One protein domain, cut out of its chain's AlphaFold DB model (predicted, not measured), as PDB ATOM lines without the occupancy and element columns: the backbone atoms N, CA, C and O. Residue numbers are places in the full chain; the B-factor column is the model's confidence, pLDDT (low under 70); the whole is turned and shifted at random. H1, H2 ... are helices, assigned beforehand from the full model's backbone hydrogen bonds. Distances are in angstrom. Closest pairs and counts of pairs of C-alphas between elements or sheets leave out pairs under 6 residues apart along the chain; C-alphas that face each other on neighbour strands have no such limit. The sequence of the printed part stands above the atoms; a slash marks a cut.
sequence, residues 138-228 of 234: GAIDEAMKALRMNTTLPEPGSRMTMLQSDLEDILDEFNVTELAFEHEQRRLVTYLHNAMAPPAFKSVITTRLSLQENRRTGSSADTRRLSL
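AT A GLANCE: This is residues 138 to 228 of the 234 residues of an uncharacterized protein of Phytophthora fragariae (UniProt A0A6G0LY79). A small body of four helices has one long straight helix, H5, leaving it as an arm, whose residues 210 to 228 stick out free. In the body H1 and H2 form a helical hairpin with a long link, H3 turns off at the end of H2 to make a corner, and H4 folds back slanting over H2. The printed part has 91 residues with five named helices, in the order H1 H2 H3 H4 H5, and no named strand; the class is all helix. The whole is loose, with a radius of gyration of the C-alphas of 16.6 A, and elongated, spanning 52 by 31 by 20 A, the arm making the length.

IN THESE COORDINATES: H1 holds residues 138 to 144 and begins with C-alpha 138 at (143.058, 151.738, 239.129). H2, residues 156 to 173, is 26.1 A from first to last C-alpha and begins with C-alpha 156 at (139.819, 142.273, 210.675). H3 holds residues 177 to 183. H4, residues 185 to 195, is 15.3 A long. H5, residues 199 to 228, is the longest at 43.9 A and ends with C-alpha 228 at (98.741, 148.525, 232.653).

HOW THE PARTS SIT: H2 is the hub, touching three helices. H1 and H2 are a hairpin and touch, with residues 167 to 171 alone on the H2 part; the closest C-alphas are those of Ala 143 and Ile 170, 7.1 A apart, at a shallow tilt of 29 degrees, opposite ways. H2 and H3 only just touch, with 3 pairs of C-alphas within 8 A, and only at the corner by their link; Leu 171 and Thr 177 have the closest C-alphas, 4.9 A apart, and the lines are about perpendicular at 83 degrees. H4 touches residues 163 to 167 of H2 alone, the closest C-alphas being those of Leu 163 and Leu 192, 7.7 A apart, at a steep tilt of 59 degrees, opposite ways. H5 is close to H4 but not clearly touching, with the C-alphas of His 193 and Lys 202 closest at 6.8 A; H5 is apart from H1, H2 and H3. In H1, H2, H3, H4 and H5 every O i to N i+4 pair is within hydrogen-bond range.

THE WHOLE: The two C-alphas farthest apart are those of Thr 152 and Leu 228, at 55.1 A. Without the residues that stand free, the body spans 32 by 25 by 19 A. The printed part has no cut. The link from H1 to H2, 11 residues, is long; the other three are tight. The mean pLDDT of the printed part is 83.2, and residues 215 to 228 are under 70.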
ATOM      1  N   GLY A 138     142.293 150.573 239.572       87.12
ATOM      2  CA  GLY A 138     143.058 151.738 239.129       87.12
ATOM      3  C   GLY A 138     144.336 151.333 238.399       87.12
ATOM      4  O   GLY A 138     144.636 151.868 237.331       87.12
ATOM      5  N   ALA A 139     145.049 150.336 238.926       88.06
ATOM      6  CA  ALA A 139     146.214 149.756 238.260       88.06
ATOM      7  C   ALA A 139     145.834 149.058 236.940       88.06
ATOM      8  O   ALA A 139     146.519 149.228 235.928       88.06
ATOM      9  N   ILE A 140     144.700 148.345 236.923       89.50
ATOM     10  CA  ILE A 140     144.170 147.707 235.709       89.50
ATOM     11  C   ILE A 140     143.780 148.765 234.670       89.50
ATOM     12  O   ILE A 140     144.136 148.626 233.506       89.50
ATOM     13  N   ASP A 141     143.084 149.834 235.070       91.44
ATOM     14  CA  ASP A 141     142.700 150.941 234.186       91.44
ATOM     15  C   ASP A 141     143.939 151.570 233.520       91.44
ATOM     16  O   ASP A 141     143.909 151.892 232.331       91.44
ATOM     17  N   GLU A 142     145.043 151.714 234.261       93.00
ATOM     18  CA  GLU A 142     146.302 152.245 233.732       93.00
ATOM     19  C   GLU A 142     146.961 151.285 232.732       93.00
ATOM     20  O   GLU A 142     147.324 151.705 231.632       93.00
ATOM     21  N   ALA A 143     147.045 149.991 233.057       91.75
ATOM     22  CA  ALA A 143     147.568 148.973 232.142       91.75
ATOM     23  C   ALA A 143     146.719 148.864 230.860       91.75
ATOM     24  O   ALA A 143     147.248 148.790 229.749       91.75
ATOM     25  N   MET A 144     145.395 148.961 230.986       93.81
ATOM     26  CA  MET A 144     144.451 148.905 229.867       93.81
ATOM     27  C   MET A 144     144.563 150.093 228.908       93.81
ATOM     28  O   MET A 144     144.152 149.977 227.755       93.81
ATOM     29  N   LYS A 145     145.161 151.224 229.309       92.50
ATOM     30  CA  LYS A 145     145.461 152.325 228.372       92.50
ATOM     31  C   LYS A 145     146.514 151.944 227.331       92.50
ATOM     32  O   LYS A 145     146.552 152.557 226.264       92.50
ATOM     33  N   ALA A 146     147.360 150.956 227.623       91.69
ATOM     34  CA  ALA A 146     148.335 150.438 226.667       91.69
ATOM     35  C   ALA A 146     147.698 149.504 225.622       91.69
ATOM     36  O   ALA A 146     148.280 149.305 224.549       91.69
ATOM     37  N   LEU A 147     146.499 148.973 225.901       94.62
ATOM     38  CA  LEU A 147     145.763 148.090 225.003       94.62
ATOM     39  C   LEU A 147     145.391 148.831 223.711       94.62
ATOM     40  O   LEU A 147     144.739 149.879 223.725       94.62
ATOM     41  N   ARG A 148     145.788 148.278 222.563       93.25
ATOM     42  CA  ARG A 148     145.537 148.894 221.254       93.25
ATOM     43  C   ARG A 148     145.363 147.855 220.161       93.25
ATOM     44  O   ARG A 148     146.116 146.893 220.072       93.25
ATOM     45  N   MET A 149     144.421 148.097 219.256       93.50
ATOM     46  CA  MET A 149     144.242 147.244 218.088       93.50
ATOM     47  C   MET A 149     145.413 147.407 217.115       93.50
ATOM     48  O   MET A 149     145.686 148.504 216.622       93.50
ATOM     49  N   ASN A 150     146.061 146.295 216.773       91.44
ATOM     50  CA  ASN A 150     147.104 146.292 215.760       91.44
ATOM     51  C   ASN A 150     146.498 146.427 214.351       91.44
ATOM     52  O   ASN A 150     145.947 145.477 213.806       91.44
ATOM     53  N   THR A 151     146.616 147.605 213.739       90.00
ATOM     54  CA  THR A 151     146.072 147.877 212.395       90.00
ATOM     55  C   THR A 151     146.980 147.442 211.246       90.00
ATOM     56  O   THR A 151     146.547 147.491 210.098       90.00
ATOM     57  N   THR A 152     148.203 146.976 211.524       91.81
ATOM     58  CA  THR A 152     149.110 146.473 210.481       91.81
ATOM     59  C   THR A 152     148.705 145.086 209.995       91.81
ATOM     60  O   THR A 152     149.118 144.672 208.914       91.81
ATOM     61  N   LEU A 153     147.902 144.356 210.778       87.38
ATOM     62  CA  LEU A 153     147.362 143.067 210.365       87.38
ATOM     63  C   LEU A 153     146.257 143.282 209.315       87.38
ATOM     64  O   LEU A 153     145.320 144.051 209.565       87.38
ATOM     65  N   PRO A 154     146.318 142.586 208.167       84.25
ATOM     66  CA  PRO A 154     145.406 142.818 207.048       84.25
ATOM     67  C   PRO A 154     143.964 142.419 207.377       84.25
ATOM     68  O   PRO A 154     143.023 143.158 207.076       84.25
ATOM     69  N   GLU A 155     143.783 141.293 208.065       89.00
ATOM     70  CA  GLU A 155     142.468 140.706 208.297       89.00
ATOM     71  C   GLU A 155     141.799 141.264 209.571       89.00
ATOM     72  O   GLU A 155     142.393 141.193 210.652       89.00
ATOM     73  N   PRO A 156     140.561 141.800 209.501       84.25
ATOM     74  CA  PRO A 156     139.819 142.273 210.675       84.25
ATOM     75  C   PRO A 156     139.643 141.219 211.766       84.25
ATOM     76  O   PRO A 156     139.726 141.567 212.944       84.25
ATOM     77  N   GLY A 157     139.431 139.955 211.391       86.69
ATOM     78  CA  GLY A 157     139.346 138.853 212.348       86.69
ATOM     79  C   GLY A 157     140.621 138.737 213.182       86.69
ATOM     80  O   GLY A 157     140.554 138.797 214.405       86.69
ATOM     81  N   SER A 158     141.785 138.701 212.527       92.81
ATOM     82  CA  SER A 158     143.088 138.608 213.200       92.81
ATOM     83  C   SER A 158     143.389 139.805 214.102       92.81
ATOM     84  O   SER A 158     143.997 139.648 215.159       92.81
ATOM     85  N   ARG A 159     142.945 141.011 213.717       92.25
ATOM     86  CA  ARG A 159     143.067 142.207 214.566       92.25
ATOM     87  C   ARG A 159     142.284 142.077 215.863       92.25
ATOM     88  O   ARG A 159     142.777 142.475 216.913       92.25
ATOM     89  N   MET A 160     141.064 141.549 215.773       91.31
ATOM     90  CA  MET A 160     140.196 141.363 216.929       91.31
ATOM     91  C   MET A 160     140.697 140.237 217.832       91.31
ATOM     92  O   MET A 160     140.751 140.429 219.038       91.31
ATOM     93  N   THR A 161     141.111 139.100 217.266       91.69
ATOM     94  CA  THR A 161     141.637 137.977 218.060       91.69
ATOM     95  C   THR A 161     142.915 138.359 218.798       91.69
ATOM     96  O   THR A 161     143.067 138.004 219.958       91.69
ATOM     97  N   MET A 162     143.810 139.123 218.159       93.00
ATOM     98  CA  MET A 162     145.011 139.631 218.828       93.00
ATOM     99  C   MET A 162     144.637 140.586 219.965       93.00
ATOM    100  O   MET A 162     145.105 140.422 221.079       93.00
ATOM    101  N   LEU A 163     143.726 141.531 219.708       94.44
ATOM    102  CA  LEU A 163     143.268 142.478 220.725       94.44
ATOM    103  C   LEU A 163     142.616 141.781 221.933       94.44
ATOM    104  O   LEU A 163     142.771 142.237 223.061       94.44
ATOM    105  N   GLN A 164     141.866 140.705 221.697       93.56
ATOM    106  CA  GLN A 164     141.274 139.888 222.757       93.56
ATOM    107  C   GLN A 164     142.340 139.136 223.554       93.56
ATOM    108  O   GLN A 164     142.273 139.134 224.777       93.56
ATOM    109  N   SER A 165     143.345 138.571 222.879       93.56
ATOM    110  CA  SER A 165     144.490 137.944 223.548       93.56
ATOM    111  C   SER A 165     145.236 138.944 224.431       93.56
ATOM    112  O   SER A 165     145.459 138.667 225.603       93.56
ATOM    113  N   ASP A 166     145.545 140.131 223.903       93.81
ATOM    114  CA  ASP A 166     146.243 141.185 224.649       93.81
ATOM    115  C   ASP A 166     145.434 141.635 225.882       93.81
ATOM    116  O   ASP A 166     145.997 141.917 226.937       93.81
ATOM    117  N   LEU A 167     144.101 141.692 225.771       93.50
ATOM    118  CA  LEU A 167     143.209 141.984 226.897       93.50
ATOM    119  C   LEU A 167     143.299 140.897 227.979       93.50
ATOM    120  O   LEU A 167     143.418 141.221 229.158       93.50
ATOM    121  N   GLU A 168     143.197 139.627 227.587       90.94
ATOM    122  CA  GLU A 168     143.251 138.488 228.510       90.94
ATOM    123  C   GLU A 168     144.609 138.384 229.208       90.94
ATOM    124  O   GLU A 168     144.643 138.115 230.407       90.94
ATOM    125  N   ASP A 169     145.705 138.673 228.504       90.12
ATOM    126  CA  ASP A 169     147.051 138.702 229.080       90.12
ATOM    127  C   ASP A 169     147.172 139.764 230.185       90.12
ATOM    128  O   ASP A 169     147.695 139.471 231.262       90.12
ATOM    129  N   ILE A 170     146.626 140.971 229.968       90.31
ATOM    130  CA  ILE A 170     146.593 142.019 231.002       90.31
ATOM    131  C   ILE A 170     145.728 141.565 232.187       90.31
ATOM    132  O   ILE A 170     146.134 141.698 233.336       90.31
ATOM    133  N   LEU A 171     144.535 141.009 231.950       87.25
ATOM    134  CA  LEU A 171     143.658 140.554 233.040       87.25
ATOM    135  C   LEU A 171     144.271 139.403 233.857       87.25
ATOM    136  O   LEU A 171     144.058 139.337 235.072       87.25
ATOM    137  N   ASP A 172     145.037 138.521 233.213       84.44
ATOM    138  CA  ASP A 172     145.729 137.404 233.866       84.44
ATOM    139  C   ASP A 172     146.891 137.892 234.743       84.44
ATOM    140  O   ASP A 172     147.107 137.343 235.828       84.44
ATOM    141  N   GLU A 173     147.585 138.959 234.331       84.38
ATOM    142  CA  GLU A 173     148.641 139.608 235.122       84.38
ATOM    143  C   GLU A 173     148.104 140.123 236.466       84.38
ATOM    144  O   GLU A 173     148.741 139.936 237.502       84.38
ATOM    145  N   PHE A 174     146.889 140.679 236.470       81.12
ATOM    146  CA  PHE A 174     146.225 141.170 237.682       81.12
ATOM    147  C   PHE A 174     145.357 140.119 238.395       81.12
ATOM    148  O   PHE A 174     144.715 140.449 239.390       81.12
ATOM    149  N   ASN A 175     145.332 138.861 237.932       76.81
ATOM    150  CA  ASN A 175     144.501 137.788 238.497       76.81
ATOM    151  C   ASN A 175     142.995 138.140 238.550       76.81
ATOM    152  O   ASN A 175     142.297 137.842 239.520       76.81
ATOM    153  N   VAL A 176     142.479 138.801 237.511       81.69
ATOM    154  CA  VAL A 176     141.072 139.246 237.446       81.69
ATOM    155  C   VAL A 176     140.294 138.667 236.275       81.69
ATOM    156  O   VAL A 176     139.134 139.024 236.111       81.69
ATOM    157  N   THR A 177     140.882 137.779 235.473       83.50
ATOM    158  CA  THR A 177     140.260 137.241 234.254       83.50
ATOM    159  C   THR A 177     138.842 136.720 234.506       83.50
ATOM    160  O   THR A 177     137.888 137.282 233.973       83.50
ATOM    161  N   GLU A 178     138.672 135.732 235.386       75.44
ATOM    162  CA  GLU A 178     137.358 135.128 235.681       75.44
ATOM    163  C   GLU A 178     136.369 136.142 236.284       75.44
ATOM    164  O   GLU A 178     135.257 136.320 235.782       75.44
ATOM    165  N   LEU A 179     136.803 136.898 237.299       80.50
ATOM    166  CA  LEU A 179     135.985 137.923 237.955       80.50
ATOM    167  C   LEU A 179     135.494 138.985 236.961       80.50
ATOM    168  O   LEU A 179     134.339 139.415 237.011       80.50
ATOM    169  N   ALA A 180     136.364 139.410 236.045       83.81
ATOM    170  CA  ALA A 180     136.044 140.451 235.089       83.81
ATOM    171  C   ALA A 180     135.032 139.967 234.039       83.81
ATOM    172  O   ALA A 180     134.129 140.720 233.660       83.81
ATOM    173  N   PHE A 181     135.136 138.711 233.594       84.25
ATOM    174  CA  PHE A 181     134.171 138.121 232.664       84.25
ATOM    175  C   PHE A 181     132.807 137.850 233.316       84.25
ATOM    176  O   PHE A 181     131.778 138.011 232.651       84.25
ATOM    177  N   GLU A 182     132.769 137.504 234.604       83.75
ATOM    178  CA  GLU A 182     131.521 137.245 235.332       83.75
ATOM    179  C   GLU A 182     130.796 138.520 235.778       83.75
ATOM    180  O   GLU A 182     129.565 138.594 235.693       83.75
ATOM    181  N   HIS A 183     131.534 139.541 236.218       82.25
ATOM    182  CA  HIS A 183     130.943 140.692 236.906       82.25
ATOM    183  C   HIS A 183     131.244 142.054 236.263       82.25
ATOM    184  O   HIS A 183     130.504 143.010 236.502       82.25
ATOM    185  N   GLU A 184     132.250 142.160 235.391       87.69
ATOM    186  CA  GLU A 184     132.738 143.444 234.865       87.69
ATOM    187  C   GLU A 184     132.584 143.579 233.339       87.69
ATOM    188  O   GLU A 184     133.333 144.307 232.681       87.69
ATOM    189  N   GLN A 185     131.572 142.946 232.730       88.75
ATOM    190  CA  GLN A 185     131.442 142.930 231.262       88.75
ATOM    191  C   GLN A 185     131.332 144.337 230.655       88.75
ATOM    192  O   GLN A 185     131.825 144.584 229.555       88.75
ATOM    193  N   ARG A 186     130.711 145.294 231.361       87.75
ATOM    194  CA  ARG A 186     130.633 146.695 230.901       87.75
ATOM    195  C   ARG A 186     132.012 147.346 230.815       87.75
ATOM    196  O   ARG A 186     132.277 148.097 229.876       87.75
ATOM    197  N   ARG A 187     132.879 147.052 231.779       90.44
ATOM    198  CA  ARG A 187     134.243 147.569 231.839       90.44
ATOM    199  C   ARG A 187     135.099 146.936 230.742       90.44
ATOM    200  O   ARG A 187     135.726 147.672 229.986       90.44
ATOM    201  N   LEU A 188     135.000 145.618 230.545       91.88
ATOM    202  CA  LEU A 188     135.667 144.912 229.439       91.88
ATOM    203  C   LEU A 188     135.278 145.471 228.063       91.88
ATOM    204  O   LEU A 188     136.138 145.746 227.226       91.88
ATOM    205  N   VAL A 189     133.982 145.712 227.840       90.75
ATOM    206  CA  VAL A 189     133.492 146.345 226.605       90.75
ATOM    207  C   VAL A 189     134.054 147.758 226.444       90.75
ATOM    208  O   VAL A 189     134.394 148.152 225.329       90.75
ATOM    209  N   THR A 190     134.186 148.511 227.538       91.88
ATOM    210  CA  THR A 190     134.756 149.865 227.520       91.88
ATOM    211  C   THR A 190     136.238 149.843 227.140       91.88
ATOM    212  O   THR A 190     136.648 150.614 226.274       91.88
ATOM    213  N   TYR A 191     137.035 148.929 227.704       94.50
ATOM    214  CA  TYR A 191     138.445 148.767 227.332       94.50
ATOM    215  C   TYR A 191     138.612 148.410 225.856       94.50
ATOM    216  O   TYR A 191     139.351 149.081 225.135       94.50
ATOM    217  N   LEU A 192     137.867 147.410 225.375       92.94
ATOM    218  CA  LEU A 192     137.914 146.994 223.973       92.94
ATOM    219  C   LEU A 192     137.501 148.129 223.033       92.94
ATOM    220  O   LEU A 192     138.184 148.391 222.043       92.94
ATOM    221  N   HIS A 193     136.416 148.838 223.353       91.38
ATOM    222  CA  HIS A 193     135.969 149.992 222.574       91.38
ATOM    223  C   HIS A 193     137.052 151.069 222.495       91.38
ATOM    224  O   HIS A 193     137.360 151.533 221.397       91.38
ATOM    225  N   ASN A 194     137.687 151.409 223.618       92.25
ATOM    226  CA  ASN A 194     138.757 152.402 223.670       92.25
ATOM    227  C   ASN A 194     140.001 151.971 222.882       92.25
ATOM    228  O   ASN A 194     140.616 152.809 222.218       92.25
ATOM    229  N   ALA A 195     140.325 150.680 222.867       94.12
ATOM    230  CA  ALA A 195     141.481 150.132 222.161       94.12
ATOM    231  C   ALA A 195     141.276 149.976 220.641       94.12
ATOM    232  O   ALA A 195     142.244 149.861 219.886       94.12
ATOM    233  N   MET A 196     140.031 149.978 220.155       91.56
ATOM    234  CA  MET A 196     139.736 149.739 218.740       91.56
ATOM    235  C   MET A 196     140.334 150.793 217.792       91.56
ATOM    236  O   MET A 196     140.364 151.993 218.057       91.56
ATOM    237  N   ALA A 197     140.709 150.363 216.596       87.50
ATOM    238  CA  ALA A 197     141.027 151.233 215.470       87.50
ATOM    239  C   ALA A 197     140.645 150.499 214.174       87.50
ATOM    240  O   ALA A 197     140.687 149.273 214.157       87.50
ATOM    241  N   PRO A 198     140.257 151.175 213.080       87.00
ATOM    242  CA  PRO A 198     140.234 152.624 212.865       87.00
ATOM    243  C   PRO A 198     139.029 153.351 213.506       87.00
ATOM    244  O   PRO A 198     138.042 152.709 213.872       87.00
ATOM    245  N   PRO A 199     139.038 154.699 213.586       87.25
ATOM    246  CA  PRO A 199     137.940 155.485 214.171       87.25
ATOM    247  C   PRO A 199     136.577 155.267 213.496       87.25
ATOM    248  O   PRO A 199     135.549 155.218 214.168       87.25
ATOM    249  N   ALA A 200     136.563 155.065 212.175       84.31
ATOM    250  CA  ALA A 200     135.337 154.755 211.438       84.31
ATOM    251  C   ALA A 200     134.667 153.471 211.962       84.31
ATOM    252  O   ALA A 200     133.453 153.424 212.143       84.31
ATOM    253  N   PHE A 201     135.470 152.455 212.287       85.31
ATOM    254  CA  PHE A 201     134.986 151.201 212.857       85.31
ATOM    255  C   PHE A 201     134.440 151.398 214.280       85.31
ATOM    256  O   PHE A 201     133.340 150.934 214.584       85.31
ATOM    257  N   LYS A 202     135.136 152.177 215.122       87.38
ATOM    258  CA  LYS A 202     134.652 152.583 216.456       87.38
ATOM    259  C   LYS A 202     133.274 153.239 216.411       87.38
ATOM    260  O   LYS A 202     132.404 152.890 217.210       87.38
ATOM    261  N   SER A 203     133.046 154.151 215.465       85.69
ATOM    262  CA  SER A 203     131.759 154.840 215.329       85.69
ATOM    263  C   SER A 203     130.616 153.862 215.059       85.69
ATOM    264  O   SER A 203     129.574 153.945 215.705       85.69
ATOM    265  N   VAL A 204     130.819 152.895 214.158       88.88
ATOM    266  CA  VAL A 204     129.799 151.889 213.818       88.88
ATOM    267  C   VAL A 204     129.430 151.041 215.034       88.88
ATOM    268  O   VAL A 204     128.246 150.803 215.283       88.88
ATOM    269  N   ILE A 205     130.423 150.603 215.812       85.69
ATOM    270  CA  ILE A 205     130.167 149.822 217.028       85.69
ATOM    271  C   ILE A 205     129.442 150.667 218.078       85.69
ATOM    272  O   ILE A 205     128.488 150.184 218.678       85.69
ATOM    273  N   THR A 206     129.816 151.938 218.239       86.94
ATOM    274  CA  THR A 206     129.150 152.865 219.173       86.94
ATOM    275  C   THR A 206     127.666 153.027 218.838       86.94
ATOM    276  O   THR A 206     126.813 152.880 219.710       86.94
ATOM    277  N   THR A 207     127.337 153.249 217.560       88.12
ATOM    278  CA  THR A 207     125.944 153.338 217.093       88.12
ATOM    279  C   THR A 207     125.180 152.033 217.314       88.12
ATOM    280  O   THR A 207     124.009 152.047 217.686       88.12
ATOM    281  N   ARG A 208     125.821 150.879 217.095       83.94
ATOM    282  CA  ARG A 208     125.178 149.579 217.331       83.94
ATOM    283  C   ARG A 208     124.957 149.299 218.817       83.94
ATOM    284  O   ARG A 208     123.902 148.770 219.162       83.94
ATOM    285  N   LEU A 209     125.908 149.657 219.678       83.50
ATOM    286  CA  LEU A 209     125.786 149.522 221.131       83.50
ATOM    287  C   LEU A 209     124.635 150.377 221.673       83.50
ATOM    288  O   LEU A 209     123.786 149.848 222.388       83.50
ATOM    289  N   SER A 210     124.537 151.648 221.265       82.88
ATOM    290  CA  SER A 210     123.445 152.531 221.706       82.88
ATOM    291  C   SER A 210     122.071 152.063 221.212       82.88
ATOM    292  O   SER A 210     121.082 152.118 221.944       82.88
ATOM    293  N   LEU A 211     121.996 151.519 219.992       83.44
ATOM    294  CA  LEU A 211     120.764 150.921 219.479       83.44
ATOM    295  C   LEU A 211     120.332 149.706 220.318       83.44
ATOM    296  O   LEU A 211     119.155 149.563 220.642       83.44
ATOM    297  N   GLN A 212     121.269 148.823 220.670       76.50
ATOM    298  CA  GLN A 212     120.993 147.637 221.488       76.50
ATOM    299  C   GLN A 212     120.511 148.006 222.895       76.50
ATOM    300  O   GLN A 212     119.582 147.380 223.409       76.50
ATOM    301  N   GLU A 213     121.091 149.043 223.495       74.56
ATOM    302  CA  GLU A 213     120.652 149.574 224.785       74.56
ATOM    303  C   GLU A 213     119.197 150.063 224.732       74.56
ATOM    304  O   GLU A 213     118.366 149.623 225.531       74.56
ATOM    305  N   ASN A 214     118.848 150.860 223.718       70.56
ATOM    306  CA  ASN A 214     117.483 151.354 223.514       70.56
ATOM    307  C   ASN A 214     116.461 150.230 223.273       70.56
ATOM    308  O   ASN A 214     115.296 150.345 223.657       70.56
ATOM    309  N   ARG A 215     116.874 149.110 222.665       69.56
ATOM    310  CA  ARG A 215     115.989 147.947 222.489       69.56
ATOM    311  C   ARG A 215     115.694 147.227 223.804       69.56
ATOM    312  O   ARG A 215     114.567 146.769 223.989       69.56
ATOM    313  N   ARG A 216     116.657 147.145 224.733       61.44
ATOM    314  CA  ARG A 216     116.418 146.559 226.068       61.44
ATOM    315  C   ARG A 216     115.449 147.401 226.890       61.44
ATOM    316  O   ARG A 216     114.579 146.848 227.559       61.44
ATOM    317  N   THR A 217     115.575 148.724 226.832       59.44
ATOM    318  CA  THR A 217     114.704 149.635 227.587       59.44
ATOM    319  C   THR A 217     113.302 149.714 226.979       59.44
ATOM    320  O   THR A 217     112.318 149.639 227.718       59.44
ATOM    321  N   GLY A 218     113.192 149.740 225.647       59.62
ATOM    322  CA  GLY A 218     111.912 149.700 224.932       59.62
ATOM    323  C   GLY A 218     111.107 148.427 225.208       59.62
ATOM    324  O   GLY A 218     109.918 148.509 225.508       59.62
ATOM    325  N   SER A 219     111.761 147.259 225.230       57.44
ATOM    326  CA  SER A 219     111.087 145.987 225.527       57.44
ATOM    327  C   SER A 219     110.507 145.934 226.946       57.44
ATOM    328  O   SER A 219     109.453 145.342 227.135       57.44
ATOM    329  N   SER A 220     111.148 146.557 227.946       49.91
ATOM    330  CA  SER A 220     110.616 146.612 229.320       49.91
ATOM    331  C   SER A 220     109.478 147.630 229.468       49.91
ATOM    332  O   SER A 220     108.541 147.410 230.241       49.91
ATOM    333  N   ALA A 221     109.533 148.735 228.716       58.72
ATOM    334  CA  ALA A 221     108.481 149.745 228.697       58.72
ATOM    335  C   ALA A 221     107.197 149.227 228.027       58.72
ATOM    336  O   ALA A 221     106.112 149.442 228.569       58.72
ATOM    337  N   ASP A 222     107.308 148.484 226.920       56.41
ATOM    338  CA  ASP A 222     106.154 147.891 226.230       56.41
ATOM    339  C   ASP A 222     105.451 146.815 227.071       56.41
ATOM    340  O   ASP A 222     104.223 146.805 227.155       56.41
ATOM    341  N   THR A 223     106.191 145.968 227.799       58.78
ATOM    342  CA  THR A 223     105.582 144.970 228.702       58.78
ATOM    343  C   THR A 223     104.826 145.623 229.870       58.78
ATOM    344  O   THR A 223     103.750 145.163 230.267       58.78
ATOM    345  N   ARG A 224     105.333 146.740 230.412       55.16
ATOM    346  CA  ARG A 224     104.621 147.513 231.448       55.16
ATOM    347  C   ARG A 224     103.390 148.222 230.892       55.16
ATOM    348  O   ARG A 224     102.391 148.331 231.594       55.16
ATOM    349  N   ARG A 225     103.433 148.680 229.640       54.03
ATOM    350  CA  ARG A 225     102.296 149.327 228.974       54.03
ATOM    351  C   ARG A 225     101.144 148.350 228.730       54.03
ATOM    352  O   ARG A 225     100.008 148.695 229.038       54.03
ATOM    353  N   LEU A 226     101.444 147.131 228.276       55.34
ATOM    354  CA  LEU A 226     100.443 146.084 228.033       55.34
ATOM    355  C   LEU A 226      99.753 145.630 229.334       55.34
ATOM    356  O   LEU A 226      98.525 145.646 229.421       55.34
ATOM    357  N   SER A 227     100.533 145.383 230.393       57.16
ATOM    358  CA  SER A 227      99.995 145.008 231.715       57.16
ATOM    359  C   SER A 227      99.217 146.129 232.419       57.16
ATOM    360  O   SER A 227      98.299 145.851 233.195       57.16
ATOM    361  N   LEU A 228      99.536 147.403 232.153       49.09
ATOM    362  CA  LEU A 228      98.741 148.525 232.653       49.09
ATOM    363  C   LEU A 228      97.398 148.604 231.917       49.09
ATOM    364  O   LEU A 228      96.378 148.805 232.564       49.09
TER     365      LEU A 228